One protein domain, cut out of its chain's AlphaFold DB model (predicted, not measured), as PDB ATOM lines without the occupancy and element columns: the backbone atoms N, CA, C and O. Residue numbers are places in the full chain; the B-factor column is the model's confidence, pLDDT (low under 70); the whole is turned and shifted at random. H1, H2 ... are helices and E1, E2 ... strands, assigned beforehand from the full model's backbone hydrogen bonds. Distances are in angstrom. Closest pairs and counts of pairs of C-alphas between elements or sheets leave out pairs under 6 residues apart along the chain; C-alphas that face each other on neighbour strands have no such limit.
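Overview. This is residues 3 to 88 of the 214 residues of an uncharacterized protein of Halobacteriales archaeon QS_1_68_20 (UniProt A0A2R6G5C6). What is the overall shape? A small three-stranded sheet has one long helix, H3, packed over one face with residues 68 to 78, mostly near E1 and E2, while H1 and H2 form a corner well away from both. The unnamed residues 27 to 42 join the two parts, and residues 86 to 87 pair with residues 33 to 34 of this stretch. What makes it up? The printed part has 86 residues with three named helices and three named strands, in the order H1 H2 E1 E2 E3 H3, of mixed class; the sheet E1 - E2 - E3 is antiparallel. Is it compact? It is only just compact, close to loose, with a radius of gyration of the C-alphas of 14.4 A and spans of 37 by 34 by 23 A.

Along the chain. Where are the strands? E1 is residues 43 to 45, 6.3 A; E2 residues 50 to 56, 19.6 A; E3 residues 59 to 65, 19.9 A. Where are the helices? H3 is residues 68 to 84, 24.4 A, ending at C-alpha 84 (107.662, 162.665, 108.489). H1 is residues 5 to 12, 10.7 A, from C-alpha 5 (95.563, 168.721, 102.351), and H2 residues 15 to 26, 15.9 A.

Arrangement. How do the strands pair? They form a meander, each the antiparallel neighbour of the one before: N 44 and O 51 are 2.8 A apart, N 54 and O 61 2.8 A. Where is H3? It is on the sheet, making two layers, a helix on one face, at a height of 8.3 A; the closest C-alphas of E1 and H3, Val 45 and Arg 75, are 6.5 A apart. How do H1 and H2 meet? They only just touch, only at the corner, with 3 pairs of C-alphas within 8 A, the closest Ile 12 and Ala 18 at 4.9 A, about perpendicular at 74 degrees; both are apart from H3. Are the helix backbones complete? In H1, H2 and H3 every O i to N i+4 pair is within hydrogen-bond range.

Size, cuts and confidence. How large is it? The C-alphas farthest apart, of Phe 15 and Ser 69, are 39.6 A apart. Is it continuous and confident? The printed part has no cut, the link H2 to E1 is long, and no printed residue is under 70 in pLDDT.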
ATOM      1  N   ALA A   3      97.979 161.899 101.779       95.31
ATOM      2  CA  ALA A   3      97.427 162.741 100.720       95.31
ATOM      3  C   ALA A   3      97.831 164.204 100.926       95.31
ATOM      4  O   ALA A   3      98.315 164.574 101.992       95.31
ATOM      5  N   ARG A   4      97.625 165.051  99.915       94.12
ATOM      6  CA  ARG A   4      97.741 166.503 100.105       94.12
ATOM      7  C   ARG A   4      96.516 167.022 100.850       94.12
ATOM      8  O   ARG A   4      95.424 166.484 100.677       94.12
ATOM      9  N   GLU A   5      96.669 168.107 101.602       92.81
ATOM     10  CA  GLU A   5      95.563 168.721 102.351       92.81
ATOM     11  C   GLU A   5      94.314 169.025 101.489       92.81
ATOM     12  O   GLU A   5      93.213 168.708 101.935       92.81
ATOM     13  N   PRO A   6      94.423 169.532 100.237       92.75
ATOM     14  CA  PRO A   6      93.247 169.773  99.396       92.75
ATOM     15  C   PRO A   6      92.429 168.515  99.078       92.75
ATOM     16  O   PRO A   6      91.223 168.610  98.887       92.75
ATOM     17  N   VAL A   7      93.058 167.335  99.041       92.44
ATOM     18  CA  VAL A   7      92.334 166.072  98.822       92.44
ATOM     19  C   VAL A   7      91.438 165.775 100.016       92.44
ATOM     20  O   VAL A   7      90.280 165.425  99.830       92.44
ATOM     21  N   TYR A   8      91.946 165.960 101.236       93.75
ATOM     22  CA  TYR A   8      91.120 165.797 102.427       93.75
ATOM     23  C   TYR A   8      90.020 166.849 102.518       93.75
ATOM     24  O   TYR A   8      88.932 166.495 102.944       93.75
ATOM     25  N   LYS A   9      90.268 168.098 102.093       91.25
ATOM     26  CA  LYS A   9      89.233 169.148 102.041       91.25
ATOM     27  C   LYS A   9      88.038 168.730 101.186       91.25
ATOM     28  O   LYS A   9      86.918 168.750 101.667       91.25
ATOM     29  N   ASN A  10      88.294 168.213  99.988       91.12
ATOM     30  CA  ASN A  10      87.218 167.704  99.137       91.12
ATOM     31  C   ASN A  10      86.470 166.521  99.773       91.12
ATOM     32  O   ASN A  10      85.272 166.388  99.581       91.12
ATOM     33  N   VAL A  11      87.175 165.658 100.515       91.06
ATOM     34  CA  VAL A  11      86.545 164.530 101.215       91.06
ATOM     35  C   VAL A  11      85.661 165.006 102.363       91.06
ATOM     36  O   VAL A  11      84.569 164.486 102.514       91.06
ATOM     37  N   ILE A  12      86.114 165.966 103.179       90.62
ATOM     38  CA  ILE A  12      85.326 166.462 104.322       90.62
ATOM     39  C   ILE A  12      84.113 167.295 103.894       90.62
ATOM     40  O   ILE A  12      83.177 167.399 104.680       90.62
ATOM     41  N   ASP A  13      84.131 167.864 102.684       89.75
ATOM     42  CA  ASP A  13      82.998 168.594 102.105       89.75
ATOM     43  C   ASP A  13      81.874 167.645 101.624       89.75
ATOM     44  O   ASP A  13      80.734 168.074 101.472       89.75
ATOM     45  N   ASP A  14      82.169 166.352 101.433       91.75
ATOM     46  CA  ASP A  14      81.210 165.293 101.092       91.75
ATOM     47  C   ASP A  14      80.872 164.480 102.353       91.75
ATOM     48  O   ASP A  14      81.595 163.558 102.740       91.75
ATOM     49  N   PHE A  15      79.784 164.843 103.041       93.69
ATOM     50  CA  PHE A  15      79.400 164.218 104.312       93.69
ATOM     51  C   PHE A  15      79.291 162.679 104.255       93.69
ATOM     52  O   PHE A  15      79.844 162.026 105.155       93.69
ATOM     53  N   PRO A  16      78.612 162.065 103.258       93.62
ATOM     54  CA  PRO A  16      78.608 160.617 103.105       93.62
ATOM     55  C   PRO A  16      80.008 160.001 103.181       93.62
ATOM     56  O   PRO A  16      80.253 159.145 104.038       93.62
ATOM     57  N   LEU A  17      80.943 160.496 102.369       93.31
ATOM     58  CA  LEU A  17      82.312 159.992 102.315       93.31
ATOM     59  C   LEU A  17      83.100 160.310 103.595       93.31
ATOM     60  O   LEU A  17      83.839 159.466 104.110       93.31
ATOM     61  N   ALA A  18      82.939 161.517 104.134       95.12
ATOM     62  CA  ALA A  18      83.620 161.973 105.338       95.12
ATOM     63  C   ALA A  18      83.228 161.159 106.578       95.12
ATOM     64  O   ALA A  18      84.097 160.792 107.371       95.12
ATOM     65  N   SER A  19      81.937 160.860 106.740       96.25
ATOM     66  CA  SER A  19      81.409 160.089 107.873       96.25
ATOM     67  C   SER A  19      81.835 158.615 107.832       96.25
ATOM     68  O   SER A  19      82.129 158.032 108.878       96.25
ATOM     69  N   GLU A  20      81.965 158.020 106.640       95.31
ATOM     70  CA  GLU A  20      82.532 156.672 106.473       95.31
ATOM     71  C   GLU A  20      84.041 156.635 106.727       95.31
ATOM     72  O   GLU A  20      84.554 155.713 107.370       95.31
ATOM     73  N   LEU A  21      84.777 157.647 106.255       96.38
ATOM     74  CA  LEU A  21      86.197 157.774 106.569       96.38
ATOM     75  C   LEU A  21      86.403 157.944 108.079       96.38
ATOM     76  O   LEU A  21      87.312 157.329 108.636       96.38
ATOM     77  N   ALA A  22      85.548 158.721 108.748       97.25
ATOM     78  CA  ALA A  22      85.558 158.861 110.199       97.25
ATOM     79  C   ALA A  22      85.318 157.515 110.906       97.25
ATOM     80  O   ALA A  22      86.092 157.180 111.800       97.25
ATOM     81  N   ASP A  23      84.372 156.679 110.449       97.56
ATOM     82  CA  ASP A  23      84.193 155.314 110.984       97.56
ATOM     83  C   ASP A  23      85.472 154.473 110.854       97.56
ATOM     84  O   ASP A  23      85.801 153.673 111.733       97.56
ATOM     85  N   LEU A  24      86.179 154.572 109.723       97.19
ATOM     86  CA  LEU A  24      87.425 153.832 109.495       97.19
ATOM     87  C   LEU A  24      88.573 154.346 110.371       97.19
ATOM     88  O   LEU A  24      89.431 153.553 110.768       97.19
ATOM     89  N   VAL A  25      88.594 155.647 110.663       96.81
ATOM     90  CA  VAL A  25      89.568 156.275 111.561       96.81
ATOM     91  C   VAL A  25      89.297 155.899 113.016       96.81
ATOM     92  O   VAL A  25      90.227 155.476 113.698       96.81
ATOM     93  N   GLU A  26      88.048 155.977 113.482       95.81
ATOM     94  CA  GLU A  26      87.670 155.588 114.850       95.81
ATOM     95  C   GLU A  26      87.928 154.097 115.118       95.81
ATOM     96  O   GLU A  26      88.345 153.728 116.213       95.81
ATOM     97  N   ARG A  27      87.763 153.232 114.104       96.50
ATOM     98  CA  ARG A  27      88.120 151.800 114.174       96.50
ATOM     99  C   ARG A  27      89.617 151.515 114.001       96.50
ATOM    100  O   ARG A  27      89.998 150.352 113.901       96.50
ATOM    101  N   GLU A  28      90.448 152.549 113.895       95.62
ATOM    102  CA  GLU A  28      91.899 152.473 113.678       95.62
ATOM    103  C   GLU A  28      92.330 151.710 112.406       95.62
ATOM    104  O   GLU A  28      93.502 151.359 112.238       95.62
ATOM    105  N   VAL A  29      91.408 151.488 111.461       96.81
ATOM    106  CA  VAL A  29      91.680 150.828 110.171       96.81
ATOM    107  C   VAL A  29      92.426 151.778 109.236       96.81
ATOM    108  O   VAL A  29      93.320 151.369 108.492       96.81
ATOM    109  N   VAL A  30      92.078 153.065 109.282       95.56
ATOM    110  CA  VAL A  30      92.715 154.117 108.490       95.56
ATOM    111  C   VAL A  30      93.302 155.171 109.417       95.56
ATOM    112  O   VAL A  30      92.687 155.614 110.374       95.56
ATOM    113  N   ARG A  31      94.513 155.620 109.096       96.38
ATOM    114  CA  ARG A  31      95.108 156.837 109.657       96.38
ATOM    115  C   ARG A  31      95.296 157.842 108.528       96.38
ATOM    116  O   ARG A  31      95.753 157.449 107.451       96.38
ATOM    117  N   CYS A  32      94.966 159.106 108.753       96.44
ATOM    118  CA  CYS A  32      95.078 160.165 107.749       96.44
ATOM    119  C   CYS A  32      96.299 161.037 108.048       96.44
ATOM    120  O   CYS A  32      96.477 161.507 109.171       96.44
ATOM    121  N   ARG A  33      97.166 161.229 107.051       97.00
ATOM    122  CA  ARG A  33      98.336 162.116 107.143       97.00
ATOM    123  C   ARG A  33      98.482 162.989 105.906       97.00
ATOM    124  O   ARG A  33      98.078 162.571 104.814       97.00
ATOM    125  N   THR A  34      99.079 164.164 106.080       96.44
ATOM    126  CA  THR A  34      99.312 165.157 105.027       96.44
ATOM    127  C   THR A  34     100.770 165.240 104.603       96.44
ATOM    128  O   THR A  34     101.673 165.290 105.433       96.44
ATOM    129  N   SER A  35     101.003 165.283 103.293       94.12
ATOM    130  CA  SER A  35     102.319 165.551 102.711       94.12
ATOM    131  C   SER A  35     102.175 166.210 101.344       94.12
ATOM    132  O   SER A  35     101.329 165.802 100.546       94.12
ATOM    133  N   ASP A  36     103.022 167.198 101.060       90.38
ATOM    134  CA  ASP A  36     103.108 167.831  99.740       90.38
ATOM    135  C   ASP A  36     104.065 167.097  98.787       90.38
ATOM    136  O   ASP A  36     103.899 167.183  97.561       90.38
ATOM    137  N   ASP A  37     104.998 166.311  99.339       88.44
ATOM    138  CA  ASP A  37     105.960 165.478  98.604       88.44
ATOM    139  C   ASP A  37     105.325 164.158  98.142       88.44
ATOM    140  O   ASP A  37     105.714 163.051  98.523       88.44
ATOM    141  N   LEU A  38     104.284 164.292  97.323       87.69
ATOM    142  CA  LEU A  38     103.563 163.181  96.720       87.69
ATOM    143  C   LEU A  38     103.714 163.177  95.203       87.69
ATOM    144  O   LEU A  38     103.679 164.219  94.538       87.69
ATOM    145  N   GLY A  39     103.816 161.969  94.646       83.88
ATOM    146  CA  GLY A  39     103.775 161.752  93.206       83.88
ATOM    147  C   GLY A  39     102.473 162.263  92.577       83.88
ATOM    148  O   GLY A  39     101.491 162.567  93.252       83.88
ATOM    149  N   ARG A  40     102.454 162.368  91.244       81.81
ATOM    150  CA  ARG A  40     101.254 162.816  90.509       81.81
ATOM    151  C   ARG A  40     100.117 161.800  90.546       81.81
ATOM    152  O   ARG A  40      98.956 162.193  90.548       81.81
ATOM    153  N   ASN A  41     100.461 160.517  90.550       87.69
ATOM    154  CA  ASN A  41      99.497 159.430  90.486       87.69
ATOM    155  C   ASN A  41      99.270 158.844  91.882       87.69
ATOM    156  O   ASN A  41     100.255 158.587  92.581       87.69
ATOM    157  N   PRO A  42      98.012 158.579  92.274       91.12
ATOM    158  CA  PRO A  42      97.721 157.779  93.452       91.12
ATOM    159  C   PRO A  42      98.343 156.386  93.327       91.12
ATOM    160  O   PRO A  42      98.267 155.753  92.266       91.12
ATOM    161  N   VAL A  43      98.929 155.911  94.423       93.56
ATOM    162  CA  VAL A  43      99.541 154.584  94.519       93.56
ATOM    163  C   VAL A  43      98.922 153.840  95.696       93.56
ATOM    164  O   VAL A  43      98.805 154.389  96.791       93.56
ATOM    165  N   LEU A  44      98.551 152.583  95.471       95.12
ATOM    166  CA  LEU A  44      98.210 151.619  96.508       95.12
ATOM    167  C   LEU A  44      99.357 150.614  96.615       95.12
ATOM    168  O   LEU A  44      99.705 149.968  95.628       95.12
ATOM    169  N   VAL A  45      99.944 150.489  97.804       94.75
ATOM    170  CA  VAL A  45     101.069 149.584  98.069       94.75
ATOM    171  C   VAL A  45     100.682 148.642  99.202       94.75
ATOM    172  O   VAL A  45     100.271 149.097 100.268       94.75
ATOM    173  N   THR A  46     100.802 147.339  98.965       94.00
ATOM    174  CA  THR A  46     100.682 146.280  99.977       94.00
ATOM    175  C   THR A  46     102.053 145.643 100.221       94.00
ATOM    176  O   THR A  46     103.073 146.153  99.757       94.00
ATOM    177  N   ASP A  47     102.116 144.546 100.977       91.06
ATOM    178  CA  ASP A  47     103.381 143.843 101.241       91.06
ATOM    179  C   ASP A  47     103.993 143.219  99.974       91.06
ATOM    180  O   ASP A  47     105.208 143.107  99.885       91.06
ATOM    181  N   GLY A  48     103.175 142.851  98.981       93.81
ATOM    182  CA  GLY A  48     103.641 142.145  97.779       93.81
ATOM    183  C   GLY A  48     103.122 142.698  96.457       93.81
ATOM    184  O   GLY A  48     103.397 142.128  95.406       93.81
ATOM    185  N   ARG A  49     102.345 143.787  96.477       96.88
ATOM    186  CA  ARG A  49     101.742 144.339  95.264       96.88
ATOM    187  C   ARG A  49     101.702 145.853  95.307       96.88
ATOM    188  O   ARG A  49     101.347 146.461  96.313       96.88
ATOM    189  N   LEU A  50     102.003 146.453  94.167       96.62
ATOM    190  CA  LEU A  50     101.863 147.879  93.938       96.62
ATOM    191  C   LEU A  50     100.903 148.104  92.778       96.62
ATOM    192  O   LEU A  50     101.018 147.459  91.738       96.62
ATOM    193  N   VAL A  51      99.964 149.029  92.959       96.56
ATOM    194  CA  VAL A  51      99.008 149.459  91.937       96.56
ATOM    195  C   VAL A  51      99.080 150.975  91.811       96.56
ATOM    196  O   VAL A  51      98.962 151.695  92.799       96.56
ATOM    197  N   VAL A  52      99.258 151.470  90.590       94.25
ATOM    198  CA  VAL A  52      99.236 152.898  90.259       94.25
ATOM    199  C   VAL A  52      98.021 153.173  89.393       94.25
ATOM    200  O   VAL A  52      97.815 152.507  88.376       94.25
ATOM    201  N   ARG A  53      97.243 154.188  89.767       91.75
ATOM    202  CA  ARG A  53      96.163 154.697  88.921       91.75
ATOM    203  C   ARG A  53      96.740 155.641  87.869       91.75
ATOM    204  O   ARG A  53      97.415 156.609  88.208       91.75
ATOM    205  N   ILE A  54      96.444 155.380  86.602       89.44
ATOM    206  CA  ILE A  54      96.872 156.179  85.455       89.44
ATOM    207  C   ILE A  54      95.629 156.834  84.856       89.44
ATOM    208  O   ILE A  54      94.698 156.145  84.453       89.44
ATOM    209  N   ALA A  55      95.609 158.164  84.796       86.94
ATOM    210  CA  ALA A  55      94.522 158.918  84.179       86.94
ATOM    211  C   ALA A  55      95.040 159.708  82.968       86.94
ATOM    212  O   ALA A  55      96.008 160.461  83.088       86.94
ATOM    213  N   ALA A  56      94.391 159.546  81.813       86.00
ATOM    214  CA  ALA A  56      94.699 160.248  80.568       86.00
ATOM    215  C   ALA A  56      93.400 160.692  79.872       86.00
ATOM    216  O   ALA A  56      92.738 159.910  79.189       86.00
ATOM    217  N   GLY A  57      93.018 161.959  80.055       86.88
ATOM    218  CA  GLY A  57      91.719 162.460  79.599       86.88
ATOM    219  C   GLY A  57      90.577 161.702  80.279       86.88
ATOM    220  O   GLY A  57      90.522 161.647  81.503       86.88
ATOM    221  N   ASN A  58      89.714 161.074  79.479       88.31
ATOM    222  CA  ASN A  58      88.583 160.281  79.973       88.31
ATOM    223  C   ASN A  58      88.949 158.814  80.263       88.31
ATOM    224  O   ASN A  58      88.086 158.041  80.671       88.31
ATOM    225  N   PHE A  59      90.204 158.415  80.040       84.31
ATOM    226  CA  PHE A  59      90.662 157.053  80.291       84.31
ATOM    227  C   PHE A  59      91.284 156.952  81.680       84.31
ATOM    228  O   PHE A  59      92.202 157.704  82.019       84.31
ATOM    229  N   VAL A  60      90.793 155.998  82.468       88.12
ATOM    230  CA  VAL A  60      91.345 155.635  83.773       88.12
ATOM    231  C   VAL A  60      91.738 154.166  83.710       88.12
ATOM    232  O   VAL A  60      90.877 153.301  83.608       88.12
ATOM    233  N   GLU A  61      93.037 153.906  83.775       91.38
ATOM    234  CA  GLU A  61      93.626 152.569  83.750       91.38
ATOM    235  C   GLU A  61      94.489 152.338  84.992       91.38
ATOM    236  O   GLU A  61      94.841 153.272  85.721       91.38
ATOM    237  N   HIS A  62      94.852 151.083  85.238       92.56
ATOM    238  CA  HIS A  62      95.698 150.707  86.367       92.56
ATOM    239  C   HIS A  62      96.919 149.941  85.873       92.56
ATOM    240  O   HIS A  62      96.797 148.978  85.120       92.56
ATOM    241  N   ALA A  63      98.100 150.337  86.339       93.00
ATOM    242  CA  ALA A  63      99.306 149.530  86.204       93.00
ATOM    243  C   ALA A  63      99.594 148.859  87.544       93.00
ATOM    244  O   ALA A  63      99.561 149.516  88.585       93.00
ATOM    245  N   ALA A  64      99.876 147.561  87.521       96.06
ATOM    246  CA  ALA A  64     100.203 146.806  88.720       96.06
ATOM    247  C   ALA A  64     101.485 146.000  88.530       96.06
ATOM    248  O   ALA A  64     101.800 145.569  87.421       96.06
ATOM    249  N   THR A  65     102.204 145.787  89.623       96.88
ATOM    250  CA  THR A  65     103.389 144.932  89.665       96.88
ATOM    251  C   THR A  65     103.471 144.196  90.996       96.88
ATOM    252  O   THR A  65     102.999 144.691  92.024       96.88
ATOM    253  N   GLU A  66     104.068 143.012  90.944       97.56
ATOM    254  CA  GLU A  66     104.394 142.147  92.084       97.56
ATOM    255  C   GLU A  66     105.913 141.905  92.164       97.56
ATOM    256  O   GLU A  66     106.368 141.007  92.866       97.56
ATOM    257  N   ASP A  67     106.714 142.695  91.432       97.81
ATOM    258  CA  ASP A  67     108.173 142.659  91.550       97.81
ATOM    259  C   ASP A  67     108.585 143.069  92.968       97.81
ATOM    260  O   ASP A  67     108.475 144.236  93.352       97.81
ATOM    261  N   GLU A  68     109.049 142.094  93.747       96.00
ATOM    262  CA  GLU A  68     109.334 142.241  95.174       96.00
ATOM    263  C   GLU A  68     110.338 143.367  95.461       96.00
ATOM    264  O   GLU A  68     110.154 144.150  96.399       96.00
ATOM    265  N   SER A  69     111.374 143.489  94.623       96.12
ATOM    266  CA  SER A  69     112.421 144.500  94.779       96.12
ATOM    267  C   SER A  69     111.880 145.915  94.561       96.12
ATOM    268  O   SER A  69     112.177 146.833  95.335       96.12
ATOM    269  N   PHE A  70     111.024 146.087  93.554       96.06
ATOM    270  CA  PHE A  70     110.390 147.358  93.245       96.06
ATOM    271  C   PHE A  70     109.315 147.720  94.273       96.06
ATOM    272  O   PHE A  70     109.297 148.852  94.759       96.06
ATOM    273  N   VAL A  71     108.459 146.765  94.656       97.44
ATOM    274  CA  VAL A  71     107.414 146.959  95.675       97.44
ATOM    275  C   VAL A  71     108.041 147.393  96.997       97.44
ATOM    276  O   VAL A  71     107.630 148.408  97.559       97.44
ATOM    277  N   SER A  72     109.086 146.696  97.448       96.06
ATOM    278  CA  SER A  72     109.796 147.014  98.691       96.06
ATOM    279  C   SER A  72     110.464 148.389  98.644       96.06
ATOM    280  O   SER A  72     110.366 149.156  99.602       96.06
ATOM    281  N   SER A  73     111.081 148.748  97.512       95.75
ATOM    282  CA  SER A  73     111.705 150.066  97.328       95.75
ATOM    283  C   SER A  73     110.684 151.204  97.405       95.75
ATOM    284  O   SER A  73     110.907 152.200  98.095       95.75
ATOM    285  N   VAL A  74     109.538 151.065  96.726       95.00
ATOM    286  CA  VAL A  74     108.478 152.084  96.773       95.00
ATOM    287  C   VAL A  74     107.842 152.145  98.158       95.00
ATOM    288  O   VAL A  74     107.594 153.240  98.664       95.00
ATOM    289  N   ARG A  75     107.610 150.996  98.798       94.88
ATOM    290  CA  ARG A  75     107.062 150.940 100.151       94.88
ATOM    291  C   ARG A  75     107.948 151.686 101.145       94.88
ATOM    292  O   ARG A  75     107.441 152.573 101.823       94.88
ATOM    293  N   ALA A  76     109.251 151.404 101.169       94.94
ATOM    294  CA  ALA A  76     110.201 152.084 102.050       94.94
ATOM    295  C   ALA A  76     110.181 153.610 101.843       94.94
ATOM    296  O   ALA A  76     110.138 154.377 102.804       94.94
ATOM    297  N   ALA A  77     110.111 154.057 100.585       93.88
ATOM    298  CA  ALA A  77     110.024 155.475 100.252       93.88
ATOM    299  C   ALA A  77     108.726 156.143 100.760       93.88
ATOM    300  O   ALA A  77     108.733 157.332 101.090       93.88
ATOM    301  N   TYR A  78     107.602 155.421 100.807       94.44
ATOM    302  CA  TYR A  78     106.348 155.928 101.378       94.44
ATOM    303  C   TYR A  78     106.288 155.796 102.902       94.44
ATOM    304  O   TYR A  78     105.655 156.634 103.539       94.44
ATOM    305  N   GLU A  79     106.954 154.808 103.500       94.38
ATOM    306  CA  GLU A  79     107.091 154.676 104.955       94.38
ATOM    307  C   GLU A  79     107.911 155.829 105.551       94.38
ATOM    308  O   GLU A  79     107.512 156.402 106.566       94.38
ATOM    309  N   GLU A  80     108.994 156.247 104.888       94.69
ATOM    310  CA  GLU A  80     109.772 157.429 105.282       94.69
ATOM    311  C   GLU A  80     108.924 158.709 105.213       94.69
ATOM    312  O   GLU A  80     108.829 159.457 106.190       94.69
ATOM    313  N   ARG A  81     108.221 158.923 104.091       95.00
ATOM    314  CA  ARG A  81     107.285 160.051 103.936       95.00
ATOM    315  C   ARG A  81     106.190 160.031 104.989       95.00
ATOM    316  O   ARG A  81     105.847 161.069 105.543       95.00
ATOM    317  N   TRP A  82     105.641 158.856 105.270       95.88
ATOM    318  CA  TRP A  82     104.621 158.661 106.289       95.88
ATOM    319  C   TRP A  82     105.123 159.031 107.685       95.88
ATOM    320  O   TRP A  82     104.384 159.650 108.451       95.88
ATOM    321  N   ALA A  83     106.355 158.652 108.028       95.62
ATOM    322  CA  ALA A  83     106.950 158.962 109.322       95.62
ATOM    323  C   ALA A  83     107.124 160.476 109.526       95.62
ATOM    324  O   ALA A  83     106.882 160.961 110.631       95.62
ATOM    325  N   GLY A  84     107.482 161.209 108.465       94.50
ATOM    326  CA  GLY A  84     107.662 162.665 108.489       94.50
ATOM    327  C   GLY A  84     106.400 163.505 108.247       94.50
ATOM    328  O   GLY A  84     106.462 164.721 108.377       94.50
ATOM    329  N   ALA A  85     105.275 162.894 107.874       96.69
ATOM    330  CA  ALA A  85     104.040 163.601 107.530       96.69
ATOM    331  C   ALA A  85     103.260 164.078 108.762       96.69
ATOM    332  O   ALA A  85     103.247 163.403 109.789       96.69
ATOM    333  N   ASP A  86     102.498 165.162 108.657       96.12
ATOM    334  CA  ASP A  86     101.619 165.595 109.751       96.12
ATOM    335  C   ASP A  86     100.349 164.740 109.822       96.12
ATOM    336  O   ASP A  86      99.897 164.184 108.819       96.12
ATOM    337  N   SER A  87      99.770 164.587 111.014       95.25
ATOM    338  CA  SER A  87      98.460 163.944 111.169       95.25
ATOM    339  C   SER A  87      97.349 164.860 110.670       95.25
ATOM    340  O   SER A  87      97.342 166.046 110.993       95.25
ATOM    341  N   PHE A  88      96.370 164.296 109.967       94.94
ATOM    342  CA  PHE A  88      95.162 165.004 109.560       94.94
ATOM    343  C   PHE A  88      93.959 164.496 110.354       94.94
ATOM    344  O   PHE A  88      93.673 163.298 110.351       94.94
TER     345      PHE A  88